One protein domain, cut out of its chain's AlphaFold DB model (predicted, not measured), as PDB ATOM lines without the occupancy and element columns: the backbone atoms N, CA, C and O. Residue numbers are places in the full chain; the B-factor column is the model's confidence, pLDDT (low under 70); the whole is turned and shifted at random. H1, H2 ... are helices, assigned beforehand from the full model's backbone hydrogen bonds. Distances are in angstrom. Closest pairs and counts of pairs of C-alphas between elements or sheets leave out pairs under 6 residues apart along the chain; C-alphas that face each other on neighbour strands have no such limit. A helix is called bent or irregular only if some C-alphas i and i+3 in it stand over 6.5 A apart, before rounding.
ATOM      1  N   SER A  58     140.956 201.003 191.069       72.38
ATOM      2  CA  SER A  58     140.655 202.357 191.520       72.38
ATOM      3  C   SER A  58     140.566 203.261 190.297       72.38
ATOM      4  O   SER A  58     141.222 203.020 189.282       72.38
ATOM      5  N   LEU A  59     139.741 204.300 190.386       74.06
ATOM      6  CA  LEU A  59     139.629 205.277 189.313       74.06
ATOM      7  C   LEU A  59     141.014 205.849 188.955       74.06
ATOM      8  O   LEU A  59     141.344 205.926 187.779       74.06
ATOM      9  N   ASP A  60     141.863 206.082 189.958       72.88
ATOM     10  CA  ASP A  60     143.263 206.500 189.797       72.88
ATOM     11  C   ASP A  60     144.108 205.481 189.005       72.88
ATOM     12  O   ASP A  60     144.956 205.845 188.188       72.88
ATOM     13  N   MET A  61     143.865 204.180 189.202       78.06
ATOM     14  CA  MET A  61     144.541 203.121 188.449       78.06
ATOM     15  C   MET A  61     144.074 203.095 186.989       78.06
ATOM     16  O   MET A  61     144.892 202.942 186.089       78.06
ATOM     17  N   LEU A  62     142.775 203.284 186.741       80.69
ATOM     18  CA  LEU A  62     142.228 203.352 185.381       80.69
ATOM     19  C   LEU A  62     142.717 204.602 184.644       80.69
ATOM     20  O   LEU A  62     143.064 204.524 183.471       80.69
ATOM     21  N   GLN A  63     142.788 205.735 185.339       78.56
ATOM     22  CA  GLN A  63     143.295 206.989 184.789       78.56
ATOM     23  C   GLN A  63     144.771 206.889 184.403       78.56
ATOM     24  O   GLN A  63     145.132 207.267 183.292       78.56
ATOM     25  N   SER A  64     145.613 206.350 185.290       78.44
ATOM     26  CA  SER A  64     147.057 206.237 185.044       78.44
ATOM     27  C   SER A  64     147.424 205.227 183.955       78.44
ATOM     28  O   SER A  64     148.461 205.382 183.321       78.44
ATOM     29  N   GLN A  65     146.597 204.204 183.723       84.31
ATOM     30  CA  GLN A  65     146.883 203.157 182.733       84.31
ATOM     31  C   GLN A  65     146.290 203.424 181.348       84.31
ATOM     32  O   GLN A  65     146.780 202.861 180.372       84.31
ATOM     33  N   LEU A  66     145.221 204.218 181.261       87.50
ATOM     34  CA  LEU A  66     144.451 204.396 180.025       87.50
ATOM     35  C   LEU A  66     144.519 205.817 179.459       87.50
ATOM     36  O   LEU A  66     143.874 206.073 178.447       87.50
ATOM     37  N   GLU A  67     145.260 206.723 180.110       89.19
ATOM     38  CA  GLU A  67     145.453 208.116 179.671       89.19
ATOM     39  C   GLU A  67     144.124 208.806 179.298       89.19
ATOM     40  O   GLU A  67     143.987 209.463 178.267       89.19
ATOM     41  N   LEU A  68     143.102 208.615 180.142       86.12
ATOM     42  CA  LEU A  68     141.748 209.108 179.885       86.12
ATOM     43  C   LEU A  68     141.718 210.642 179.840       86.12
ATOM     44  O   LEU A  68     142.229 211.297 180.751       86.12
ATOM     45  N   ASN A  69     141.031 211.217 178.850       90.38
ATOM     46  CA  ASN A  69     140.762 212.661 178.821       90.38
ATOM     47  C   ASN A  69     139.696 213.070 179.859       90.38
ATOM     48  O   ASN A  69     138.966 212.223 180.373       90.38
ATOM     49  N   GLU A  70     139.570 214.367 180.156       86.69
ATOM     50  CA  GLU A  70     138.678 214.874 181.217       86.69
ATOM     51  C   GLU A  70     137.221 214.401 181.073       86.69
ATOM     52  O   GLU A  70     136.600 213.964 182.045       86.69
ATOM     53  N   THR A  71     136.685 214.406 179.852       91.00
ATOM     54  CA  THR A  71     135.318 213.948 179.572       91.00
ATOM     55  C   THR A  71     135.162 212.449 179.838       91.00
ATOM     56  O   THR A  71     134.186 212.020 180.455       91.00
ATOM     57  N   GLN A  72     136.138 211.639 179.419       88.75
ATOM     58  CA  GLN A  72     136.160 210.199 179.684       88.75
ATOM     59  C   GLN A  72     136.296 209.906 181.181       88.75
ATOM     60  O   GLN A  72     135.627 209.009 181.688       88.75
ATOM     61  N   GLN A  73     137.104 210.679 181.909       87.25
ATOM     62  CA  GLN A  73     137.259 210.528 183.356       87.25
ATOM     63  C   GLN A  73     135.938 210.748 184.094       87.25
ATOM     64  O   GLN A  73     135.578 209.941 184.952       87.25
ATOM     65  N   GLN A  74     135.189 211.793 183.736       88.19
ATOM     66  CA  GLN A  74     133.879 212.068 184.333       88.19
ATOM     67  C   GLN A  74     132.883 210.939 184.050       88.19
ATOM     68  O   GLN A  74     132.195 210.473 184.959       88.19
ATOM     69  N   GLN A  75     132.841 210.444 182.811       90.19
ATOM     70  CA  GLN A  75     131.962 209.333 182.437       90.19
ATOM     71  C   GLN A  75     132.317 208.041 183.188       90.19
ATOM     72  O   GLN A  75     131.433 207.375 183.728       90.19
ATOM     73  N   VAL A  76     133.608 207.708 183.281       88.50
ATOM     74  CA  VAL A  76     134.086 206.531 184.019       88.50
ATOM     75  C   VAL A  76     133.804 206.665 185.516       88.50
ATOM     76  O   VAL A  76     133.364 205.693 186.127       88.50
ATOM     77  N   ALA A  77     133.966 207.853 186.106       86.38
ATOM     78  CA  ALA A  77     133.663 208.094 187.517       86.38
ATOM     79  C   ALA A  77     132.201 207.799 187.859       86.38
ATOM     80  O   ALA A  77     131.925 207.100 188.835       86.38
ATOM     81  N   VAL A  78     131.273 208.260 187.019       90.94
ATOM     82  CA  VAL A  78     129.839 208.001 187.199       90.94
ATOM     83  C   VAL A  78     129.531 206.503 187.103       90.94
ATOM     84  O   VAL A  78     128.783 205.975 187.927       90.94
ATOM     85  N   ILE A  79     130.128 205.800 186.134       90.44
ATOM     86  CA  ILE A  79     129.934 204.353 185.953       90.44
ATOM     87  C   ILE A  79     130.463 203.578 187.165       90.44
ATOM     88  O   ILE A  79     129.753 202.741 187.724       90.44
ATOM     89  N   VAL A  80     131.698 203.863 187.584       87.44
ATOM     90  CA  VAL A  80     132.345 203.182 188.712       87.44
ATOM     91  C   VAL A  80     131.559 203.405 189.999       87.44
ATOM     92  O   VAL A  80     131.314 202.442 190.727       87.44
ATOM     93  N   GLU A  81     131.118 204.634 190.275       85.88
ATOM     94  CA  GLU A  81     130.368 204.930 191.497       85.88
ATOM     95  C   GLU A  81     128.998 204.242 191.505       85.88
ATOM     96  O   GLU A  81     128.628 203.633 192.510       85.88
ATOM     97  N   LYS A  82     128.280 204.231 190.373       88.88
ATOM     98  CA  LYS A  82     127.007 203.505 190.247       88.88
ATOM     99  C   LYS A  82     127.164 202.027 190.620       88.88
ATOM    100  O   LYS A  82     126.474 201.534 191.512       88.88
ATOM    101  N   TYR A  83     128.096 201.325 189.977       88.06
ATOM    102  CA  TYR A  83     128.275 199.890 190.218       88.06
ATOM    103  C   TYR A  83     128.888 199.590 191.588       88.06
ATOM    104  O   TYR A  83     128.606 198.545 192.178       88.06
ATOM    105  N   ARG A  84     129.679 200.509 192.148       83.25
ATOM    106  CA  ARG A  84     130.165 200.409 193.527       83.25
ATOM    107  C   ARG A  84     129.010 200.428 194.525       83.25
ATOM    108  O   ARG A  84     129.004 199.611 195.445       83.25
ATOM    109  N   GLN A  85     128.036 201.318 194.346       84.88
ATOM    110  CA  GLN A  85     126.851 201.383 195.206       84.88
ATOM    111  C   GLN A  85     125.990 200.122 195.073       84.88
ATOM    112  O   GLN A  85     125.627 199.521 196.085       84.88
ATOM    113  N   GLU A  86     125.732 199.661 193.846       85.56
ATOM    114  CA  GLU A  86     125.000 198.408 193.601       85.56
ATOM    115  C   GLU A  86     125.699 197.213 194.275       85.56
ATOM    116  O   GLU A  86     125.076 196.445 195.012       85.56
ATOM    117  N   MET A  87     127.020 197.099 194.120       81.38
ATOM    118  CA  MET A  87     127.808 196.050 194.763       81.38
ATOM    119  C   MET A  87     127.724 196.116 196.292       81.38
ATOM    120  O   MET A  87     127.537 195.083 196.935       81.38
ATOM    121  N   LEU A  88     127.838 197.308 196.890       80.69
ATOM    122  CA  LEU A  88     127.721 197.480 198.340       80.69
ATOM    123  C   LEU A  88     126.350 197.028 198.856       80.69
ATOM    124  O   LEU A  88     126.284 196.387 199.906       80.69
ATOM    125  N   GLN A  89     125.275 197.287 198.110       82.50
ATOM    126  CA  GLN A  89     123.940 196.798 198.458       82.50
ATOM    127  C   GLN A  89     123.857 195.270 198.391       82.50
ATOM    128  O   GLN A  89     123.353 194.641 199.325       82.50
ATOM    129  N   HIS A  90     124.377 194.652 197.328       82.50
ATOM    130  CA  HIS A  90     124.382 193.193 197.191       82.50
ATOM    131  C   HIS A  90     125.201 192.513 198.289       82.50
ATOM    132  O   HIS A  90     124.719 191.582 198.938       82.50
ATOM    133  N   VAL A  91     126.407 193.016 198.559       77.69
ATOM    134  CA  VAL A  91     127.257 192.517 199.644       77.69
ATOM    135  C   VAL A  91     126.566 192.713 200.991       77.69
ATOM    136  O   VAL A  91     126.538 191.784 201.793       77.69
ATOM    137  N   GLY A  92     125.956 193.876 201.234       79.06
ATOM    138  CA  GLY A  92     125.208 194.159 202.460       79.06
ATOM    139  C   GLY A  92     124.075 193.164 202.723       79.06
ATOM    140  O   GLY A  92     123.879 192.766 203.868       79.06
ATOM    141  N   ARG A  93     123.382 192.701 201.673       81.62
ATOM    142  CA  ARG A  93     122.308 191.695 201.776       81.62
ATOM    143  C   ARG A  93     122.823 190.278 202.020       81.62
ATOM    144  O   ARG A  93     122.232 189.547 202.805       81.62
ATOM    145  N   ILE A  94     123.905 189.878 201.352       82.00
ATOM    146  CA  ILE A  94     124.428 188.499 201.425       82.00
ATOM    147  C   ILE A  94     125.241 188.280 202.704       82.00
ATOM    148  O   ILE A  94     125.268 187.184 203.263       82.00
ATOM    149  N   ARG A  95     125.909 189.327 203.192       80.38
ATOM    150  CA  ARG A  95     126.863 189.235 204.297       80.38
ATOM    151  C   ARG A  95     126.292 188.643 205.594       80.38
ATOM    152  O   ARG A  95     127.005 187.821 206.165       80.38
ATOM    153  N   PRO A  96     125.082 188.997 206.075       83.31
ATOM    154  CA  PRO A  96     124.515 188.383 207.277       83.31
ATOM    155  C   PRO A  96     124.326 186.874 207.108       83.31
ATOM    156  O   PRO A  96     124.852 186.101 207.902       83.31
ATOM    157  N   ALA A  97     123.698 186.453 206.006       80.69
ATOM    158  CA  ALA A  97     123.481 185.038 205.706       80.69
ATOM    159  C   ALA A  97     124.805 184.266 205.582       80.69
ATOM    160  O   ALA A  97     124.936 183.155 206.093       80.69
ATOM    161  N   MET A  98     125.814 184.875 204.955       82.19
ATOM    162  CA  MET A  98     127.152 184.298 204.862       82.19
ATOM    163  C   MET A  98     127.818 184.172 206.240       82.19
ATOM    164  O   MET A  98     128.439 183.151 206.523       82.19
ATOM    165  N   HIS A  99     127.683 185.176 207.113       84.50
ATOM    166  CA  HIS A  99     128.223 185.125 208.472       84.50
ATOM    167  C   HIS A  99     127.572 184.011 209.297       84.50
ATOM    168  O   HIS A  99     128.280 183.232 209.936       84.50
ATOM    169  N   ASP A 100     126.249 183.887 209.218       85.75
ATOM    170  CA  ASP A 100     125.494 182.850 209.917       85.75
ATOM    171  C   ASP A 100     125.878 181.451 209.426       85.75
ATOM    172  O   ASP A 100     126.118 180.549 210.230       85.75
ATOM    173  N   MET A 101     125.996 181.268 208.108       88.94
ATOM    174  CA  MET A 101     126.415 180.004 207.501       88.94
ATOM    175  C   MET A 101     127.829 179.603 207.937       88.94
ATOM    176  O   MET A 101     128.042 178.466 208.353       88.94
ATOM    177  N   LEU A 102     128.787 180.535 207.900       88.12
ATOM    178  CA  LEU A 102     130.155 180.286 208.365       88.12
ATOM    179  C   LEU A 102     130.197 179.975 209.868       88.12
ATOM    180  O   LEU A 102     130.990 179.140 210.301       88.12
ATOM    181  N   GLY A 103     129.331 180.616 210.658       89.50
ATOM    182  CA  GLY A 103     129.152 180.315 212.075       89.50
ATOM    183  C   GLY A 103     128.661 178.884 212.307       89.50
ATOM    184  O   GLY A 103     129.256 178.162 213.105       89.50
ATOM    185  N   LYS A 104     127.626 178.452 211.576       92.56
ATOM    186  CA  LYS A 104     127.089 177.080 211.635       92.56
ATOM    187  C   LYS A 104     128.127 176.041 211.232       92.56
ATOM    188  O   LYS A 104     128.413 175.142 212.015       92.56
ATOM    189  N   MET A 105     128.764 176.234 210.078       92.81
ATOM    190  CA  MET A 105     129.831 175.360 209.587       92.81
ATOM    191  C   MET A 105     130.954 175.213 210.619       92.81
ATOM    192  O   MET A 105     131.413 174.109 210.891       92.81
ATOM    193  N   ARG A 106     131.380 176.318 211.244       92.75
ATOM    194  CA  ARG A 106     132.372 176.269 212.322       92.75
ATOM    195  C   ARG A 106     131.897 175.427 213.503       92.75
ATOM    196  O   ARG A 106     132.692 174.656 214.017       92.75
ATOM    197  N   MET A 107     130.658 175.595 213.966       94.19
ATOM    198  CA  MET A 107     130.140 174.813 215.097       94.19
ATOM    199  C   MET A 107     130.108 173.317 214.778       94.19
ATOM    200  O   MET A 107     130.498 172.514 215.619       94.19
ATOM    201  N   GLU A 108     129.709 172.953 213.560       95.81
ATOM    202  CA  GLU A 108     129.728 171.564 213.096       95.81
ATOM    203  C   GLU A 108     131.154 171.002 213.072       95.81
ATOM    204  O   GLU A 108     131.389 169.926 213.620       95.81
ATOM    205  N   ILE A 109     132.125 171.759 212.547       94.94
ATOM    206  CA  ILE A 109     133.544 171.379 212.596       94.94
ATOM    207  C   ILE A 109     134.004 171.210 214.049       94.94
ATOM    208  O   ILE A 109     134.557 170.175 214.395       94.94
ATOM    209  N   GLU A 110     133.751 172.187 214.924       95.81
ATOM    210  CA  GLU A 110     134.170 172.122 216.331       95.81
ATOM    211  C   GLU A 110     133.552 170.920 217.074       95.81
ATOM    212  O   GLU A 110     134.171 170.418 218.008       95.81
ATOM    213  N   SER A 111     132.382 170.426 216.650       96.88
ATOM    214  CA  SER A 111     131.693 169.294 217.288       96.88
ATOM    215  C   SER A 111     132.300 167.917 216.993       96.88
ATOM    216  O   SER A 111     132.079 166.983 217.760       96.88
ATOM    217  N   VAL A 112     133.062 167.783 215.902       97.25
ATOM    218  CA  VAL A 112     133.672 166.506 215.480       97.25
ATOM    219  C   VAL A 112     135.166 166.418 215.800       97.25
ATOM    220  O   VAL A 112     135.781 165.375 215.585       97.25
ATOM    221  N   LEU A 113     135.764 167.507 216.291       96.00
ATOM    222  CA  LEU A 113     137.186 167.568 216.622       96.00
ATOM    223  C   LEU A 113     137.462 167.037 218.030       96.00
ATOM    224  O   LEU A 113     136.734 167.317 218.981       96.00
ATOM    225  N   MET A 114     138.587 166.336 218.175       96.88
ATOM    226  CA  MET A 114     139.122 165.977 219.488       96.88
ATOM    227  C   MET A 114     139.630 167.228 220.227       96.88
ATOM    228  O   MET A 114     140.006 168.202 219.568       96.88
ATOM    229  N   PRO A 115     139.720 167.218 221.572       95.81
ATOM    230  CA  PRO A 115     140.110 168.397 222.351       95.81
ATOM    231  C   PRO A 115     141.412 169.066 221.878       95.81
ATOM    232  O   PRO A 115     141.447 170.276 221.668       95.81
ATOM    233  N   GLU A 116     142.452 168.279 221.599       94.62
ATOM    234  CA  GLU A 116     143.747 168.786 221.117       94.62
ATOM    235  C   GLU A 116     143.653 169.427 219.719       94.62
ATOM    236  O   GLU A 116     144.301 170.434 219.418       94.62
ATOM    237  N   GLN A 117     142.803 168.875 218.847       93.69
ATOM    238  CA  GLN A 117     142.566 169.407 217.503       93.69
ATOM    239  C   GLN A 117     141.729 170.688 217.554       93.69
ATOM    240  O   GLN A 117     141.971 171.613 216.778       93.69
ATOM    241  N   LEU A 118     140.772 170.761 218.480       95.38
ATOM    242  CA  LEU A 118     139.930 171.930 218.705       95.38
ATOM    243  C   LEU A 118     140.755 173.141 219.155       95.38
ATOM    244  O   LEU A 118     140.537 174.248 218.661       95.38
ATOM    245  N   GLU A 119     141.721 172.948 220.055       94.31
ATOM    246  CA  GLU A 119     142.628 174.019 220.482       94.31
ATOM    247  C   GLU A 119     143.468 174.549 219.320       94.31
ATOM    248  O   GLU A 119     143.526 175.762 219.092       94.31
ATOM    249  N   LYS A 120     144.058 173.644 218.527       94.12
ATOM    250  CA  LYS A 120     144.809 174.026 217.325       94.12
ATOM    251  C   LYS A 120     143.919 174.776 216.332       94.12
ATOM    252  O   LYS A 120     144.314 175.830 215.834       94.12
ATOM    253  N   PHE A 121     142.703 174.285 216.103       93.00
ATOM    254  CA  PHE A 121     141.735 174.902 215.202       93.00
ATOM    255  C   PHE A 121     141.334 176.313 215.654       93.00
ATOM    256  O   PHE A 121     141.312 177.239 214.847       93.00
ATOM    257  N   ARG A 122     141.065 176.520 216.947       91.62
ATOM    258  CA  ARG A 122     140.730 177.846 217.493       91.62
ATOM    259  C   ARG A 122     141.896 178.828 217.425       91.62
ATOM    260  O   ARG A 122     141.657 180.022 217.257       91.62
ATOM    261  N   ARG A 123     143.131 178.334 217.536       90.81
ATOM    262  CA  ARG A 123     144.349 179.143 217.418       90.81
ATOM    263  C   ARG A 123     144.626 179.572 215.977       90.81
ATOM    264  O   ARG A 123     144.940 180.734 215.748       90.81
ATOM    265  N   GLU A 124     144.529 178.649 215.023       90.38
ATOM    266  CA  GLU A 124     144.840 178.913 213.607       90.38
ATOM    267  C   GLU A 124     143.708 179.644 212.885       90.38
ATOM    268  O   GLU A 124     143.947 180.463 212.000       90.38
ATOM    269  N   PHE A 125     142.471 179.403 213.310       87.56
ATOM    270  CA  PHE A 125     141.286 180.050 212.779       87.56
ATOM    271  C   PHE A 125     140.597 180.782 213.936       87.56
ATOM    272  O   PHE A 125     139.652 180.247 214.525       87.56
ATOM    273  N   PRO A 126     141.036 181.996 214.305       81.88
ATOM    274  CA  PRO A 126     140.320 182.793 215.289       81.88
ATOM    275  C   PRO A 126     138.941 183.174 214.744       81.88
ATOM    276  O   PRO A 126     138.739 183.328 213.534       81.88
ATOM    277  N   ARG A 127     137.956 183.334 215.635       77.56
ATOM    278  CA  ARG A 127     136.666 183.894 215.221       77.56
ATOM    279  C   ARG A 127     136.919 185.305 214.688       77.56
ATOM    280  O   ARG A 127     137.632 186.061 215.348       77.56
TER     281      ARG A 127
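AT A GLANCE: This is residues 58 to 127 of the 147 residues of an uncharacterized protein of candidate division KSB1 bacterium (UniProt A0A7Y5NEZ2). One long helix, H2, is bowed like a shallow arch, and at each of its two ends a short helix, H1 at the first and H3 at the last, folds back under the arch on its hollow side. The two short helices stay far from each other, and between them residues 82 to 102 of H2 stand free. The printed part has 70 residues with three named helices, in the order H1, H2, H3, and no named strand; the class is all helix. The whole is extended, with a radius of gyration of the C-alphas of 21.5 A and spans of 62 by 24 by 12 A.

IN THESE COORDINATES: Begin with H2, residues 70 to 112, which by its hydrogen bonds was assigned as one helix but is bent: C-alphas 93 and 96 are 6.8 A apart. Find C-alpha 70 at (138.678, 214.874, 181.217); from there the arm H2a, residues 70 to 93, runs 35.0 A to C-alpha 93 at (122.308, 191.695, 201.776). Residues 94 and 95 belong to neither arm, and H2b, residues 96 to 112, then runs 25.1 A. Before them look for H1, residues 59 to 66, and after them for H3, residues 115 to 124, which spans 14.5 A and ends at C-alpha 124 at (144.840, 178.913, 213.607).

HOW THE PARTS SIT: Start at the bend, where the lines of H2a and H2b stand at a steep tilt of 48 degrees. Go back along H2a to residues 73 to 80, with which alone it touches H1; the closest C-alphas are those of Leu 59 and Ala 77, 6.8 A apart. H1 and H2a run opposite ways at a steep tilt of 47 degrees. At the other end, H2b and H3 are close but not clearly touching, and their closest C-alphas, those of Glu 110 and Leu 118, are 6.2 A apart. These two run opposite ways at a shallow tilt of 33 degrees, only just short of steep. H1 is apart from H2b and from H3, and H2a is apart from H3. Along the backbone, each O i to N i+4 pair is within hydrogen-bond range in H1, H2a and H3, while in H2b 12 of 13 are.

THE WHOLE: Look to C-alphas 71 and 115 for the two farthest apart, 62.7 A from Thr 71 to Pro 115. The printed part runs from residue 58 to 127 with no cut, and the links from H1 to H2 and from H2 to H3 are both tight. In the B-factor column you will find a mean pLDDT of 87.2 for the printed part of this model, and no printed residue is under 70; H1 has a mean of 79 and H3 of 93.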